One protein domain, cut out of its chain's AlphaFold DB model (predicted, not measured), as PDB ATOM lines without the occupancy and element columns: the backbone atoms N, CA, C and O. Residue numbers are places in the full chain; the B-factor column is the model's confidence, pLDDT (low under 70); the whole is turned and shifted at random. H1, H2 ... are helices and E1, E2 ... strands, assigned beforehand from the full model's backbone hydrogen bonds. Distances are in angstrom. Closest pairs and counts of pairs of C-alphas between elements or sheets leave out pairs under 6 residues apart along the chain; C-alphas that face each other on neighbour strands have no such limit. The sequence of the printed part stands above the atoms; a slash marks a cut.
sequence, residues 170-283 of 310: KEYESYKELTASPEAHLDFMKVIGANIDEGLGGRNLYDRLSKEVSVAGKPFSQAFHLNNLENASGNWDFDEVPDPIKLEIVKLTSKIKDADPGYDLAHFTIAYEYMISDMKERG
ATOM      1  N   LYS A 170     107.596  -1.229  55.068       70.25
ATOM      2  CA  LYS A 170     106.761  -0.267  54.342       70.25
ATOM      3  C   LYS A 170     106.634  -0.820  52.932       70.25
ATOM      4  O   LYS A 170     107.591  -0.769  52.158       70.25
ATOM      5  N   GLU A 171     105.506  -1.466  52.677       80.50
ATOM      6  CA  GLU A 171     105.220  -2.096  51.403       80.50
ATOM      7  C   GLU A 171     104.580  -1.064  50.491       80.50
ATOM      8  O   GLU A 171     103.514  -0.530  50.778       80.50
ATOM      9  N   TYR A 172     105.281  -0.779  49.406       83.50
ATOM     10  CA  TYR A 172     104.769  -0.001  48.298       83.50
ATOM     11  C   TYR A 172     104.368  -0.970  47.193       83.50
ATOM     12  O   TYR A 172     105.149  -1.849  46.809       83.50
ATOM     13  N   GLU A 173     103.171  -0.804  46.644       85.75
ATOM     14  CA  GLU A 173     102.660  -1.659  45.574       85.75
ATOM     15  C   GLU A 173     103.516  -1.518  44.311       85.75
ATOM     16  O   GLU A 173     103.713  -2.477  43.560       85.75
ATOM     17  N   SER A 174     104.073  -0.326  44.072       88.19
ATOM     18  CA  SER A 174     104.941  -0.068  42.924       88.19
ATOM     19  C   SER A 174     105.820   1.166  43.101       88.19
ATOM     20  O   SER A 174     105.547   2.050  43.905       88.19
ATOM     21  N   TYR A 175     106.846   1.291  42.259       85.00
ATOM     22  CA  TYR A 175     107.613   2.534  42.178       85.00
ATOM     23  C   TYR A 175     106.780   3.718  41.677       85.00
ATOM     24  O   TYR A 175     107.077   4.847  42.043       85.00
ATOM     25  N   LYS A 176     105.707   3.470  40.911       85.25
ATOM     26  CA  LYS A 176     104.773   4.519  40.488       85.25
ATOM     27  C   LYS A 176     104.079   5.167  41.685       85.25
ATOM     28  O   LYS A 176     103.835   6.360  41.645       85.25
ATOM     29  N   GLU A 177     103.788   4.408  42.738       85.56
ATOM     30  CA  GLU A 177     103.226   4.949  43.980       85.56
ATOM     31  C   GLU A 177     104.185   5.954  44.631       85.56
ATOM     32  O   GLU A 177     103.771   7.031  45.032       85.56
ATOM     33  N   LEU A 178     105.483   5.642  44.644       84.75
ATOM     34  CA  LEU A 178     106.540   6.464  45.244       84.75
ATOM     35  C   LEU A 178     106.873   7.742  44.468       84.75
ATOM     36  O   LEU A 178     107.538   8.628  44.999       84.75
ATOM     37  N   THR A 179     106.532   7.791  43.183       86.00
ATOM     38  CA  THR A 179     107.000   8.838  42.262       86.00
ATOM     39  C   THR A 179     105.858   9.456  41.455       86.00
ATOM     40  O   THR A 179     106.105  10.180  40.494       86.00
ATOM     41  N   ALA A 180     104.605   9.165  41.816       82.69
ATOM     42  CA  ALA A 180     103.416   9.623  41.096       82.69
ATOM     43  C   ALA A 180     103.233  11.140  41.180       82.69
ATOM     44  O   ALA A 180     102.807  11.755  40.207       82.69
ATOM     45  N   SER A 181     103.555  11.720  42.336       85.00
ATOM     46  CA  SER A 181     103.459  13.150  42.597       85.00
ATOM     47  C   SER A 181     104.544  13.599  43.585       85.00
ATOM     48  O   SER A 181     105.145  12.755  44.266       85.00
ATOM     49  N   PRO A 182     104.771  14.917  43.706       82.94
ATOM     50  CA  PRO A 182     105.651  15.499  44.716       82.94
ATOM     51  C   PRO A 182     105.308  15.067  46.150       82.94
ATOM     52  O   PRO A 182     106.205  14.754  46.927       82.94
ATOM     53  N   GLU A 183     104.024  14.980  46.502       83.62
ATOM     54  CA  GLU A 183     103.553  14.563  47.829       83.62
ATOM     55  C   GLU A 183     103.863  13.094  48.111       83.62
ATOM     56  O   GLU A 183     104.388  12.754  49.171       83.62
ATOM     57  N   ALA A 184     103.584  12.222  47.140       82.88
ATOM     58  CA  ALA A 184     103.853  10.797  47.282       82.88
ATOM     59  C   ALA A 184     105.360  10.525  47.418       82.88
ATOM     60  O   ALA A 184     105.796   9.675  48.201       82.88
ATOM     61  N   HIS A 185     106.171  11.306  46.704       84.88
ATOM     62  CA  HIS A 185     107.616  11.256  46.833       84.88
ATOM     63  C   HIS A 185     108.107  11.807  48.175       84.88
ATOM     64  O   HIS A 185     108.957  11.187  48.818       84.88
ATOM     65  N   LEU A 186     107.541  12.919  48.650       83.81
ATOM     66  CA  LEU A 186     107.848  13.496  49.957       83.81
ATOM     67  C   LEU A 186     107.621  12.484  51.092       83.81
ATOM     68  O   LEU A 186     108.457  12.354  51.990       83.81
ATOM     69  N   ASP A 187     106.533  11.719  51.035       83.38
ATOM     70  CA  ASP A 187     106.242  10.673  52.020       83.38
ATOM     71  C   ASP A 187     107.301   9.567  52.051       83.38
ATOM     72  O   ASP A 187     107.565   8.980  53.108       83.38
ATOM     73  N   PHE A 188     107.934   9.279  50.915       85.19
ATOM     74  CA  PHE A 188     109.080   8.381  50.858       85.19
ATOM     75  C   PHE A 188     110.366   9.049  51.361       85.19
ATOM     76  O   PHE A 188     111.094   8.456  52.160       85.19
ATOM     77  N   MET A 189     110.621  10.307  50.996       85.75
ATOM     78  CA  MET A 189     111.774  11.069  51.490       85.75
ATOM     79  C   MET A 189     111.786  11.191  53.017       85.75
ATOM     80  O   MET A 189     112.854  11.163  53.626       85.75
ATOM     81  N   LYS A 190     110.617  11.262  53.662       84.44
ATOM     82  CA  LYS A 190     110.488  11.220  55.130       84.44
ATOM     83  C   LYS A 190     111.023   9.918  55.729       84.44
ATOM     84  O   LYS A 190     111.654   9.953  56.784       84.44
ATOM     85  N   VAL A 191     110.831   8.784  55.050       84.06
ATOM     86  CA  VAL A 191     111.374   7.477  55.470       84.06
ATOM     87  C   VAL A 191     112.900   7.484  55.399       84.06
ATOM     88  O   VAL A 191     113.565   7.049  56.341       84.06
ATOM     89  N   ILE A 192     113.462   8.027  54.316       84.50
ATOM     90  CA  ILE A 192     114.915   8.199  54.179       84.50
ATOM     91  C   ILE A 192     115.438   9.150  55.267       84.50
ATOM     92  O   ILE A 192     116.395   8.832  55.970       84.50
ATOM     93  N   GLY A 193     114.775  10.292  55.457       81.06
ATOM     94  CA  GLY A 193     115.143  11.307  56.439       81.06
ATOM     95  C   GLY A 193     115.159  10.785  57.875       81.06
ATOM     96  O   GLY A 193     116.073  11.137  58.620       81.06
ATOM     97  N   ALA A 194     114.203   9.927  58.243       79.50
ATOM     98  CA  ALA A 194     114.164   9.275  59.550       79.50
ATOM     99  C   ALA A 194     115.355   8.325  59.755       79.50
ATOM    100  O   ALA A 194     115.967   8.330  60.817       79.50
ATOM    101  N   ASN A 195     115.740   7.565  58.724       79.69
ATOM    102  CA  ASN A 195     116.928   6.711  58.784       79.69
ATOM    103  C   ASN A 195     118.219   7.531  58.950       79.69
ATOM    104  O   ASN A 195     119.107   7.141  59.708       79.69
ATOM    105  N   ILE A 196     118.309   8.697  58.304       79.88
ATOM    106  CA  ILE A 196     119.444   9.614  58.484       79.88
ATOM    107  C   ILE A 196     119.509  10.154  59.920       79.88
ATOM    108  O   ILE A 196     120.598  10.231  60.486       79.88
ATOM    109  N   ASP A 197     118.369  10.470  60.548       73.75
ATOM    110  CA  ASP A 197     118.331  10.904  61.958       73.75
ATOM    111  C   ASP A 197     118.803   9.820  62.935       73.75
ATOM    112  O   ASP A 197     119.312  10.133  64.011       73.75
ATOM    113  N   GLU A 198     118.705   8.545  62.549       70.38
ATOM    114  CA  GLU A 198     119.273   7.418  63.300       70.38
ATOM    115  C   GLU A 198     120.796   7.255  63.095       70.38
ATOM    116  O   GLU A 198     121.400   6.321  63.623       70.38
ATOM    117  N   GLY A 199     121.440   8.176  62.369       73.50
ATOM    118  CA  GLY A 199     122.882   8.187  62.118       73.50
ATOM    119  C   GLY A 199     123.316   7.346  60.915       73.50
ATOM    120  O   GLY A 199     124.497   7.006  60.807       73.50
ATOM    121  N   LEU A 200     122.389   6.988  60.019       71.50
ATOM    122  CA  LEU A 200     122.679   6.202  58.819       71.50
ATOM    123  C   LEU A 200     122.907   7.113  57.604       71.50
ATOM    124  O   LEU A 200     122.024   7.863  57.204       71.50
ATOM    125  N   GLY A 201     124.078   7.007  56.977       76.62
ATOM    126  CA  GLY A 201     124.419   7.692  55.725       76.62
ATOM    127  C   GLY A 201     125.100   6.755  54.725       76.62
ATOM    128  O   GLY A 201     125.565   5.667  55.095       76.62
ATOM    129  N   GLY A 202     125.151   7.163  53.454       77.12
ATOM    130  CA  GLY A 202     125.762   6.397  52.362       77.12
ATOM    131  C   GLY A 202     125.298   4.933  52.298       77.12
ATOM    132  O   GLY A 202     124.108   4.635  52.322       77.12
ATOM    133  N   ARG A 203     126.241   3.979  52.253       75.38
ATOM    134  CA  ARG A 203     125.926   2.537  52.113       75.38
ATOM    135  C   ARG A 203     125.051   1.985  53.242       75.38
ATOM    136  O   ARG A 203     124.161   1.187  52.975       75.38
ATOM    137  N   ASN A 204     125.262   2.440  54.479       78.31
ATOM    138  CA  ASN A 204     124.517   1.946  55.642       78.31
ATOM    139  C   ASN A 204     123.026   2.303  55.566       78.31
ATOM    140  O   ASN A 204     122.188   1.541  56.044       78.31
ATOM    141  N   LEU A 205     122.701   3.441  54.945       83.19
ATOM    142  CA  LEU A 205     121.328   3.866  54.699       83.19
ATOM    143  C   LEU A 205     120.619   2.897  53.742       83.19
ATOM    144  O   LEU A 205     119.544   2.400  54.064       83.19
ATOM    145  N   TYR A 206     121.226   2.548  52.605       82.56
ATOM    146  CA  TYR A 206     120.589   1.649  51.627       82.56
ATOM    147  C   TYR A 206     120.595   0.181  52.042       82.56
ATOM    148  O   TYR A 206     119.632  -0.540  51.773       82.56
ATOM    149  N   ASP A 207     121.623  -0.265  52.763       79.56
ATOM    150  CA  ASP A 207     121.630  -1.588  53.394       79.56
ATOM    151  C   ASP A 207     120.503  -1.725  54.423       79.56
ATOM    152  O   ASP A 207     120.001  -2.827  54.658       79.56
ATOM    153  N   ARG A 208     120.099  -0.611  55.046       81.88
ATOM    154  CA  ARG A 208     118.947  -0.566  55.942       81.88
ATOM    155  C   ARG A 208     117.636  -0.514  55.169       81.88
ATOM    156  O   ARG A 208     116.787  -1.374  55.388       81.88
ATOM    157  N   LEU A 209     117.496   0.418  54.225       84.38
ATOM    158  CA  LEU A 209     116.281   0.578  53.421       84.38
ATOM    159  C   LEU A 209     115.923  -0.703  52.658       84.38
ATOM    160  O   LEU A 209     114.761  -1.082  52.629       84.38
ATOM    161  N   SER A 210     116.906  -1.429  52.119       83.56
ATOM    162  CA  SER A 210     116.668  -2.721  51.455       83.56
ATOM    163  C   SER A 210     116.109  -3.806  52.388       83.56
ATOM    164  O   SER A 210     115.506  -4.766  51.920       83.56
ATOM    165  N   LYS A 211     116.281  -3.669  53.708       81.94
ATOM    166  CA  LYS A 211     115.742  -4.599  54.715       81.94
ATOM    167  C   LYS A 211     114.399  -4.153  55.291       81.94
ATOM    168  O   LYS A 211     113.699  -4.987  55.852       81.94
ATOM    169  N   GLU A 212     114.072  -2.865  55.200       80.69
ATOM    170  CA  GLU A 212     112.895  -2.261  55.850       80.69
ATOM    171  C   GLU A 212     111.808  -1.795  54.875       80.69
ATOM    172  O   GLU A 212     110.670  -1.549  55.274       80.69
ATOM    173  N   VAL A 213     112.142  -1.654  53.595       85.12
ATOM    174  CA  VAL A 213     111.225  -1.181  52.559       85.12
ATOM    175  C   VAL A 213     111.156  -2.225  51.457       85.12
ATOM    176  O   VAL A 213     112.186  -2.661  50.934       85.12
ATOM    177  N   SER A 214     109.936  -2.586  51.065       87.31
ATOM    178  CA  SER A 214     109.690  -3.393  49.875       87.31
ATOM    179  C   SER A 214     108.866  -2.613  48.864       87.31
ATOM    180  O   SER A 214     107.905  -1.938  49.217       87.31
ATOM    181  N   VAL A 215     109.223  -2.728  47.590       87.94
ATOM    182  CA  VAL A 215     108.496  -2.116  46.478       87.94
ATOM    183  C   VAL A 215     108.166  -3.206  45.472       87.94
ATOM    184  O   VAL A 215     109.065  -3.919  45.019       87.94
ATOM    185  N   ALA A 216     106.884  -3.366  45.138       87.44
ATOM    186  CA  ALA A 216     106.391  -4.442  44.276       87.44
ATOM    187  C   ALA A 216     106.891  -5.838  44.721       87.44
ATOM    188  O   ALA A 216     107.381  -6.634  43.914       87.44
ATOM    189  N   GLY A 217     106.836  -6.106  46.032       82.94
ATOM    190  CA  GLY A 217     107.250  -7.380  46.629       82.94
ATOM    191  C   GLY A 217     108.760  -7.659  46.608       82.94
ATOM    192  O   GLY A 217     109.173  -8.793  46.856       82.94
ATOM    193  N   LYS A 218     109.603  -6.664  46.300       84.19
ATOM    194  CA  LYS A 218     111.070  -6.792  46.305       84.19
ATOM    195  C   LYS A 218     111.716  -5.817  47.288       84.19
ATOM    196  O   LYS A 218     111.189  -4.720  47.450       84.19
ATOM    197  N   PRO A 219     112.869  -6.164  47.889       85.88
ATOM    198  CA  PRO A 219     113.696  -5.226  48.643       85.88
ATOM    199  C   PRO A 219     113.921  -3.910  47.900       85.88
ATOM    200  O   PRO A 219     114.184  -3.914  46.693       85.88
ATOM    201  N   PHE A 220     113.851  -2.794  48.622       89.50
ATOM    202  CA  PHE A 220     114.108  -1.482  48.052       89.50
ATOM    203  C   PHE A 220     115.494  -1.410  47.406       89.50
ATOM    204  O   PHE A 220     116.504  -1.820  47.978       89.50
ATOM    205  N   SER A 221     115.533  -0.825  46.212       86.44
ATOM    206  CA  SER A 221     116.759  -0.487  45.502       86.44
ATOM    207  C   SER A 221     116.766   0.989  45.129       86.44
ATOM    208  O   SER A 221     115.854   1.466  44.446       86.44
ATOM    209  N   GLN A 222     117.834   1.678  45.536       84.88
ATOM    210  CA  GLN A 222     118.102   3.072  45.186       84.88
ATOM    211  C   GLN A 222     118.123   3.260  43.666       84.88
ATOM    212  O   GLN A 222     117.418   4.115  43.152       84.88
ATOM    213  N   ALA A 223     118.861   2.424  42.932       82.56
ATOM    214  CA  ALA A 223     118.986   2.555  41.480       82.56
ATOM    215  C   ALA A 223     117.628   2.443  40.763       82.56
ATOM    216  O   ALA A 223     117.318   3.245  39.883       82.56
ATOM    217  N   PHE A 224     116.785   1.486  41.170       84.19
ATOM    218  CA  PHE A 224     115.437   1.353  40.612       84.19
ATOM    219  C   PHE A 224     114.548   2.536  40.985       84.19
ATOM    220  O   PHE A 224     113.787   3.005  40.139       84.19
ATOM    221  N   HIS A 225     114.649   3.027  42.219       85.75
ATOM    222  CA  HIS A 225     113.907   4.202  42.651       85.75
ATOM    223  C   HIS A 225     114.261   5.432  41.815       85.75
ATOM    224  O   HIS A 225     113.362   6.030  41.232       85.75
ATOM    225  N   LEU A 226     115.553   5.750  41.695       81.31
ATOM    226  CA  LEU A 226     116.033   6.915  40.955       81.31
ATOM    227  C   LEU A 226     115.612   6.855  39.481       81.31
ATOM    228  O   LEU A 226     115.092   7.834  38.959       81.31
ATOM    229  N   ASN A 227     115.727   5.687  38.839       82.75
ATOM    230  CA  ASN A 227     115.284   5.509  37.455       82.75
ATOM    231  C   ASN A 227     113.765   5.708  37.291       82.75
ATOM    232  O   ASN A 227     113.316   6.302  36.318       82.75
ATOM    233  N   ASN A 228     112.940   5.199  38.211       84.69
ATOM    234  CA  ASN A 228     111.486   5.408  38.130       84.69
ATOM    235  C   ASN A 228     111.099   6.857  38.434       84.69
ATOM    236  O   ASN A 228     110.194   7.385  37.793       84.69
ATOM    237  N   LEU A 229     111.799   7.493  39.375       81.75
ATOM    238  CA  LEU A 229     111.603   8.895  39.706       81.75
ATOM    239  C   LEU A 229     111.899   9.774  38.497       81.75
ATOM    240  O   LEU A 229     111.039  10.557  38.122       81.75
ATOM    241  N   GLU A 230     113.040   9.570  37.839       78.25
ATOM    242  CA  GLU A 230     113.421  10.304  36.627       78.25
ATOM    243  C   GLU A 230     112.369  10.178  35.516       78.25
ATOM    244  O   GLU A 230     112.001  11.164  34.881       78.25
ATOM    245  N   ASN A 231     111.821   8.976  35.320       79.50
ATOM    246  CA  ASN A 231     110.777   8.743  34.323       79.50
ATOM    247  C   ASN A 231     109.426   9.389  34.685       79.50
ATOM    248  O   ASN A 231     108.630   9.678  33.791       79.50
ATOM    249  N   ALA A 232     109.132   9.580  35.973       78.94
ATOM    250  CA  ALA A 232     107.844  10.090  36.437       78.94
ATOM    251  C   ALA A 232     107.842  11.610  36.673       78.94
ATOM    252  O   ALA A 232     106.833  12.265  36.413       78.94
ATOM    253  N   SER A 233     108.966  12.175  37.121       74.06
ATOM    254  CA  SER A 233     109.070  13.570  37.561       74.06
ATOM    255  C   SER A 233     108.960  14.586  36.427       74.06
ATOM    256  O   SER A 233     108.618  15.735  36.676       74.06
ATOM    257  N   GLY A 234     109.212  14.181  35.178       70.44
ATOM    258  CA  GLY A 234     109.094  15.065  34.010       70.44
ATOM    259  C   GLY A 234     107.677  15.592  33.742       70.44
ATOM    260  O   GLY A 234     107.524  16.524  32.964       70.44
ATOM    261  N   ASN A 235     106.655  15.016  34.387       71.12
ATOM    262  CA  ASN A 235     105.253  15.421  34.252       71.12
ATOM    263  C   ASN A 235     104.678  16.057  35.529       71.12
ATOM    264  O   ASN A 235     103.462  16.197  35.635       71.12
ATOM    265  N   TRP A 236     105.506  16.360  36.531       81.88
ATOM    266  CA  TRP A 236     105.020  17.000  37.750       81.88
ATOM    267  C   TRP A 236     104.718  18.473  37.484       81.88
ATOM    268  O   TRP A 236     105.583  19.214  37.019       81.88
ATOM    269  N   ASP A 237     103.495  18.889  37.798       79.44
ATOM    270  CA  ASP A 237     103.123  20.298  37.808       79.44
ATOM    271  C   ASP A 237     103.505  20.899  39.162       79.44
ATOM    272  O   ASP A 237     102.832  20.690  40.171       79.44
ATOM    273  N   PHE A 238     104.639  21.593  39.202       73.75
ATOM    274  CA  PHE A 238     105.146  22.198  40.428       73.75
ATOM    275  C   PHE A 238     104.385  23.463  40.823       73.75
ATOM    276  O   PHE A 238     104.460  23.855  41.989       73.75
ATOM    277  N   ASP A 239     103.648  24.096  39.912       74.38
ATOM    278  CA  ASP A 239     102.890  25.311  40.219       74.38
ATOM    279  C   ASP A 239     101.668  24.990  41.087       74.38
ATOM    280  O   ASP A 239     101.284  25.784  41.947       74.38
ATOM    281  N   GLU A 240     101.118  23.780  40.946       79.31
ATOM    282  CA  GLU A 240      99.989  23.293  41.743       79.31
ATOM    283  C   GLU A 240     100.388  22.746  43.130       79.31
ATOM    284  O   GLU A 240      99.523  22.527  43.984       79.31
ATOM    285  N   VAL A 241     101.686  22.564  43.406       79.94
ATOM    286  CA  VAL A 241     102.171  22.024  44.691       79.94
ATOM    287  C   VAL A 241     102.190  23.115  45.772       79.94
ATOM    288  O   VAL A 241     102.840  24.150  45.590       79.94
ATOM    289  N   PRO A 242     101.576  22.896  46.951       82.00
ATOM    290  CA  PRO A 242     101.609  23.861  48.048       82.00
ATOM    291  C   PRO A 242     103.024  24.165  48.568       82.00
ATOM    292  O   PRO A 242     103.820  23.258  48.817       82.00
ATOM    293  N   ASP A 243     103.304  25.436  48.865       80.12
ATOM    294  CA  ASP A 243     104.604  25.895  49.388       80.12
ATOM    295  C   ASP A 243     105.122  25.122  50.615       80.12
ATOM    296  O   ASP A 243     106.311  24.803  50.645       80.12
ATOM    297  N   PRO A 244     104.292  24.740  51.612       79.06
ATOM    298  CA  PRO A 244     104.772  23.929  52.733       79.06
ATOM    299  C   PRO A 244     105.370  22.582  52.301       79.06
ATOM    300  O   PRO A 244     106.326  22.112  52.913       79.06
ATOM    301  N   ILE A 245     104.829  21.982  51.238       77.81
ATOM    302  CA  ILE A 245     105.288  20.704  50.687       77.81
ATOM    303  C   ILE A 245     106.608  20.919  49.947       77.81
ATOM    304  O   ILE A 245     107.572  20.200  50.205       77.81
ATOM    305  N   LYS A 246     106.696  21.967  49.113       79.81
ATOM    306  CA  LYS A 246     107.942  22.366  48.435       79.81
ATOM    307  C   LYS A 246     109.077  22.594  49.434       79.81
ATOM    308  O   LYS A 246     110.167  22.056  49.262       79.81
ATOM    309  N   LEU A 247     108.815  23.332  50.514       79.06
ATOM    310  CA  LEU A 247     109.791  23.598  51.577       79.06
ATOM    311  C   LEU A 247     110.275  22.314  52.262       79.06
ATOM    312  O   LEU A 247     111.464  22.175  52.558       79.06
ATOM    313  N   GLU A 248     109.369  21.371  52.523       80.56
ATOM    314  CA  GLU A 248     109.725  20.108  53.168       80.56
ATOM    315  C   GLU A 248     110.548  19.203  52.244       80.56
ATOM    316  O   GLU A 248     111.559  18.644  52.681       80.56
ATOM    317  N   ILE A 249     110.177  19.128  50.959       81.12
ATOM    318  CA  ILE A 249     110.963  18.456  49.917       81.12
ATOM    319  C   ILE A 249     112.361  19.066  49.861       81.12
ATOM    320  O   ILE A 249     113.350  18.333  49.916       81.12
ATOM    321  N   VAL A 250     112.463  20.399  49.818       79.00
ATOM    322  CA  VAL A 250     113.750  21.098  49.757       79.00
ATOM    323  C   VAL A 250     114.624  20.717  50.954       79.00
ATOM    324  O   VAL A 250     115.730  20.207  50.784       79.00
ATOM    325  N   LYS A 251     114.090  20.846  52.171       82.38
ATOM    326  CA  LYS A 251     114.811  20.531  53.410       82.38
ATOM    327  C   LYS A 251     115.300  19.080  53.468       82.38
ATOM    328  O   LYS A 251     116.431  18.820  53.882       82.38
ATOM    329  N   LEU A 252     114.445  18.124  53.105       81.38
ATOM    330  CA  LEU A 252     114.806  16.705  53.131       81.38
ATOM    331  C   LEU A 252     115.822  16.364  52.046       81.38
ATOM    332  O   LEU A 252     116.717  15.564  52.298       81.38
ATOM    333  N   THR A 253     115.738  17.003  50.882       80.12
ATOM    334  CA  THR A 253     116.712  16.823  49.800       80.12
ATOM    335  C   THR A 253     118.100  17.252  50.241       80.12
ATOM    336  O   THR A 253     119.035  16.465  50.105       80.12
ATOM    337  N   SER A 254     118.244  18.455  50.813       79.44
ATOM    338  CA  SER A 254     119.545  18.939  51.298       79.44
ATOM    339  C   SER A 254     120.136  17.962  52.314       79.44
ATOM    340  O   SER A 254     121.280  17.539  52.190       79.44
ATOM    341  N   LYS A 255     119.308  17.502  53.259       83.44
ATOM    342  CA  LYS A 255     119.705  16.526  54.279       83.44
ATOM    343  C   LYS A 255     120.161  15.189  53.686       83.44
ATOM    344  O   LYS A 255     121.135  14.613  54.164       83.44
ATOM    345  N   ILE A 256     119.451  14.676  52.680       81.19
ATOM    346  CA  ILE A 256     119.814  13.424  52.004       81.19
ATOM    347  C   ILE A 256     121.125  13.604  51.240       81.19
ATOM    348  O   ILE A 256     122.000  12.754  51.365       81.19
ATOM    349  N   LYS A 257     121.300  14.723  50.531       79.06
ATOM    350  CA  LYS A 257     122.525  15.034  49.782       79.06
ATOM    351  C   LYS A 257     123.750  15.152  50.691       79.06
ATOM    352  O   LYS A 257     124.814  14.642  50.348       79.06
ATOM    353  N   ASP A 258     123.593  15.757  51.866       81.00
ATOM    354  CA  ASP A 258     124.661  15.848  52.868       81.00
ATOM    355  C   ASP A 258     125.046  14.468  53.427       81.00
ATOM    356  O   ASP A 258     126.221  14.194  53.683       81.00
ATOM    357  N   ALA A 259     124.061  13.583  53.619       78.88
ATOM    358  CA  ALA A 259     124.270  12.229  54.135       78.88
ATOM    359  C   ALA A 259     124.740  11.225  53.064       78.88
ATOM    360  O   ALA A 259     125.374  10.217  53.396       78.88
ATOM    361  N   ASP A 260     124.416  11.474  51.796       75.19
ATOM    362  CA  ASP A 260     124.810  10.681  50.637       75.19
ATOM    363  C   ASP A 260     124.958  11.551  49.372       75.19
ATOM    364  O   ASP A 260     124.007  11.710  48.600       75.19
ATOM    365  N   PRO A 261     126.173  12.050  49.087       71.69
ATOM    366  CA  PRO A 261     126.444  12.822  47.875       71.69
ATOM    367  C   PRO A 261     126.201  12.056  46.564       71.69
ATOM    368  O   PRO A 261     126.151  12.673  45.506       71.69
ATOM    369  N   GLY A 262     126.088  10.719  46.612       67.56
ATOM    370  CA  GLY A 262     125.785   9.876  45.453       67.56
ATOM    371  C   GLY A 262     124.296   9.811  45.097       67.56
ATOM    372  O   GLY A 262     123.955   9.303  44.028       67.56
ATOM    373  N   TYR A 263     123.411  10.330  45.952       68.94
ATOM    374  CA  TYR A 263     121.983  10.496  45.676       68.94
ATOM    375  C   TYR A 263     121.748  11.762  44.832       68.94
ATOM    376  O   TYR A 263     121.064  12.687  45.259       68.94
ATOM    377  N   ASP A 264     122.368  11.840  43.651       60.69
ATOM    378  CA  ASP A 264     122.232  12.989  42.747       60.69
ATOM    379  C   ASP A 264     121.486  12.590  41.467       60.69
ATOM    380  O   ASP A 264     121.932  11.741  40.693       60.69
ATOM    381  N   LEU A 265     120.327  13.210  41.255       58.75
ATOM    382  CA  LEU A 265     119.576  13.174  40.004       58.75
ATOM    383  C   LEU A 265     119.604  14.584  39.423       58.75
ATOM    384  O   LEU A 265     118.992  15.497  39.977       58.75
ATOM    385  N   ALA A 266     120.246  14.753  38.268       49.31
ATOM    386  CA  ALA A 266     120.355  16.047  37.594       49.31
ATOM    387  C   ALA A 266     118.984  16.720  37.355       49.31
ATOM    388  O   ALA A 266     118.859  17.931  37.509       49.31
ATOM    389  N   HIS A 267     117.933  15.945  37.057       47.78
ATOM    390  CA  HIS A 267     116.564  16.462  36.902       47.78
ATOM    391  C   HIS A 267     115.912  16.894  38.223       47.78
ATOM    392  O   HIS A 267     115.135  17.847  38.235       47.78
ATOM    393  N   PHE A 268     116.235  16.228  39.335       53.81
ATOM    394  CA  PHE A 268     115.717  16.600  40.650       53.81
ATOM    395  C   PHE A 268     116.347  17.911  41.118       53.81
ATOM    396  O   PHE A 268     115.646  18.768  41.637       53.81
ATOM    397  N   THR A 269     117.639  18.106  40.845       52.62
ATOM    398  CA  THR A 269     118.351  19.358  41.122       52.62
ATOM    399  C   THR A 269     117.771  20.529  40.319       52.62
ATOM    400  O   THR A 269     117.545  21.582  40.897       52.62
ATOM    401  N   ILE A 270     117.405  20.335  39.045       52.97
ATOM    402  CA  ILE A 270     116.760  21.384  38.224       52.97
ATOM    403  C   ILE A 270     115.364  21.752  38.760       52.97
ATOM    404  O   ILE A 270     115.039  22.932  38.878       52.97
ATOM    405  N   ALA A 271     114.535  20.766  39.119       61.22
ATOM    406  CA  ALA A 271     113.213  21.022  39.702       61.22
ATOM    407  C   ALA A 271     113.301  21.643  41.110       61.22
ATOM    408  O   ALA A 271     112.528  22.533  41.459       61.22
ATOM    409  N   TYR A 272     114.271  21.200  41.910       65.56
ATOM    410  CA  TYR A 272     114.626  21.753  43.217       65.56
ATOM    411  C   TYR A 272     115.074  23.216  43.115       65.56
ATOM    412  O   TYR A 272     114.579  24.062  43.857       65.56
ATOM    413  N   GLU A 273     115.948  23.536  42.160       66.94
ATOM    414  CA  GLU A 273     116.396  24.901  41.871       66.94
ATOM    415  C   GLU A 273     115.238  25.789  41.399       66.94
ATOM    416  O   GLU A 273     115.095  26.914  41.881       66.94
ATOM    417  N   TYR A 274     114.364  25.267  40.531       71.00
ATOM    418  CA  TYR A 274     113.160  25.969  40.089       71.00
ATOM    419  C   TYR A 274     112.217  26.290  41.258       71.00
ATOM    420  O   TYR A 274     111.831  27.446  41.428       71.00
ATOM    421  N   MET A 275     111.906  25.307  42.113       73.94
ATOM    422  CA  MET A 275     111.052  25.508  43.292       73.94
ATOM    423  C   MET A 275     111.623  26.569  44.239       73.94
ATOM    424  O   MET A 275     110.878  27.385  44.779       73.94
ATOM    425  N   ILE A 276     112.944  26.581  44.439       72.50
ATOM    426  CA  ILE A 276     113.617  27.596  45.258       72.50
ATOM    427  C   ILE A 276     113.523  28.979  44.605       72.50
ATOM    428  O   ILE A 276     113.259  29.953  45.313       72.50
ATOM    429  N   SER A 277     113.740  29.079  43.289       74.31
ATOM    430  CA  SER A 277     113.662  30.348  42.553       74.31
ATOM    431  C   SER A 277     112.252  30.940  42.600       74.31
ATOM    432  O   SER A 277     112.106  32.082  43.028       74.31
ATOM    433  N   ASP A 278     111.219  30.152  42.274       79.31
ATOM    434  CA  ASP A 278     109.811  30.578  42.339       79.31
ATOM    435  C   ASP A 278     109.438  31.087  43.742       79.31
ATOM    436  O   ASP A 278     108.903  32.186  43.911       79.31
ATOM    437  N   MET A 279     109.770  30.316  44.783       80.25
ATOM    438  CA  MET A 279     109.469  30.697  46.163       80.25
ATOM    439  C   MET A 279     110.175  32.000  46.565       80.25
ATOM    440  O   MET A 279     109.559  32.856  47.205       80.25
ATOM    441  N   LYS A 280     111.439  32.192  46.162       79.31
ATOM    442  CA  LYS A 280     112.184  33.435  46.415       79.31
ATOM    443  C   LYS A 280     111.590  34.627  45.665       79.31
ATOM    444  O   LYS A 280     111.461  35.695  46.262       79.31
ATOM    445  N   GLU A 281     111.192  34.454  44.405       81.69
ATOM    446  CA  GLU A 281     110.525  35.493  43.606       81.69
ATOM    447  C   GLU A 281     109.198  35.938  44.239       81.69
ATOM    448  O   GLU A 281     108.881  37.129  44.247       81.69
ATOM    449  N   ARG A 282     108.464  35.011  44.866       83.25
ATOM    450  CA  ARG A 282     107.236  35.301  45.628       83.25
ATOM    451  C   ARG A 282     107.480  35.763  47.072       83.25
ATOM    452  O   ARG A 282     106.521  35.999  47.807       83.25
ATOM    453  N   GLY A 283     108.739  35.930  47.491       80.19
ATOM    454  CA  GLY A 283     109.117  36.450  48.811       80.19
ATOM    455  C   GLY A 283     109.037  35.442  49.964       80.19
ATOM    456  O   GLY A 283     109.037  35.844  51.130       80.19
TER     457      GLY A 283
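What this domain is: This is residues 170 to 283 of the 310 residues of a protein of Pseudomonas amygdali pv. sesami (UniProt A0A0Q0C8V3). Two helices, H2 and H5, pack side by side in the middle; a tiny parallel sheet of E1 and E2 lies with H3 toward one end of the domain, and H6 crosses residues 243 to 250 of H5 and runs to the other end. The short H1 packs on residues 184 to 188 of H2, and H4 packs on H1. The printed part has 114 residues, with six named helices and two named strands in the order E1, H1, H2, H3, E2, H4, H5, H6; the sheet has the order E1, E2, and the class is mostly helix. The whole is compact, with a radius of gyration of the C-alphas of 13.8 A and spans of 42 by 28 by 22 A.

Where its parts are: Strand E1, residues 170 to 172, begins at C-alpha 170 (106.761, -0.267, 54.342), and E2 is residues 213 to 215. Between them along the chain come H1, residues 175 to 179, H2, residues 182 to 197, 21.9 A long, and H3, residues 202 to 212, 15.9 A. H4, residues 222 to 233, measures 15.8 A. H5, residues 243 to 259, is the longest helix at 24.4 A and begins at C-alpha 243 (104.604, 25.895, 49.388). H6, residues 266 to 281, 22.6 A long, ends at C-alpha 281 (110.525, 35.493, 43.606).

How they stand to each other: E1 and E2 are parallel neighbours at 12 degrees, with N 172 and O 214 at 2.9 A and N 214 and O 170 at 3.2 A. With H1, H2 and H3 between them they form a strand-helix-strand unit, two parallel neighbour strands joined through helices. Residues 214 to 215 of E2 also pair antiparallel with residues 218 to 219. H3 touches residues 192 to 196 of H2, closest at the C-alphas of Leu 205 and Asn 195, 6.6 A. H2, the hub, has a kink of 26 degrees near residue 189. It touches H5 at a steep tilt of 39 degrees, the same way; the closest C-alphas, of Leu 186 and Ile 249, are 5.9 A apart. H1 and H2 touch only at the corner, closest at the C-alphas of Leu 178 and His 185, 5.2 A. H1 touches H4, with the C-alphas of Thr 179 and Leu 229 closest at 5.3 A. H5 touches H6 at a steep tilt of 46 degrees, opposite ways, closest at the C-alphas of Val 250 and Tyr 272, 6.6 A. In H1, H4, H5 and H6 every O i to N i+4 pair is within hydrogen-bond range; H2 has 11 of 12 and H3 5 of 7.

The domain as a whole: The two C-alphas farthest apart, of Gly 217 and Gly 283, are 43.9 A apart. The printed part has no cut and no long link. Mean pLDDT of the printed part is 78.4; residues 262 to 273 are under 70.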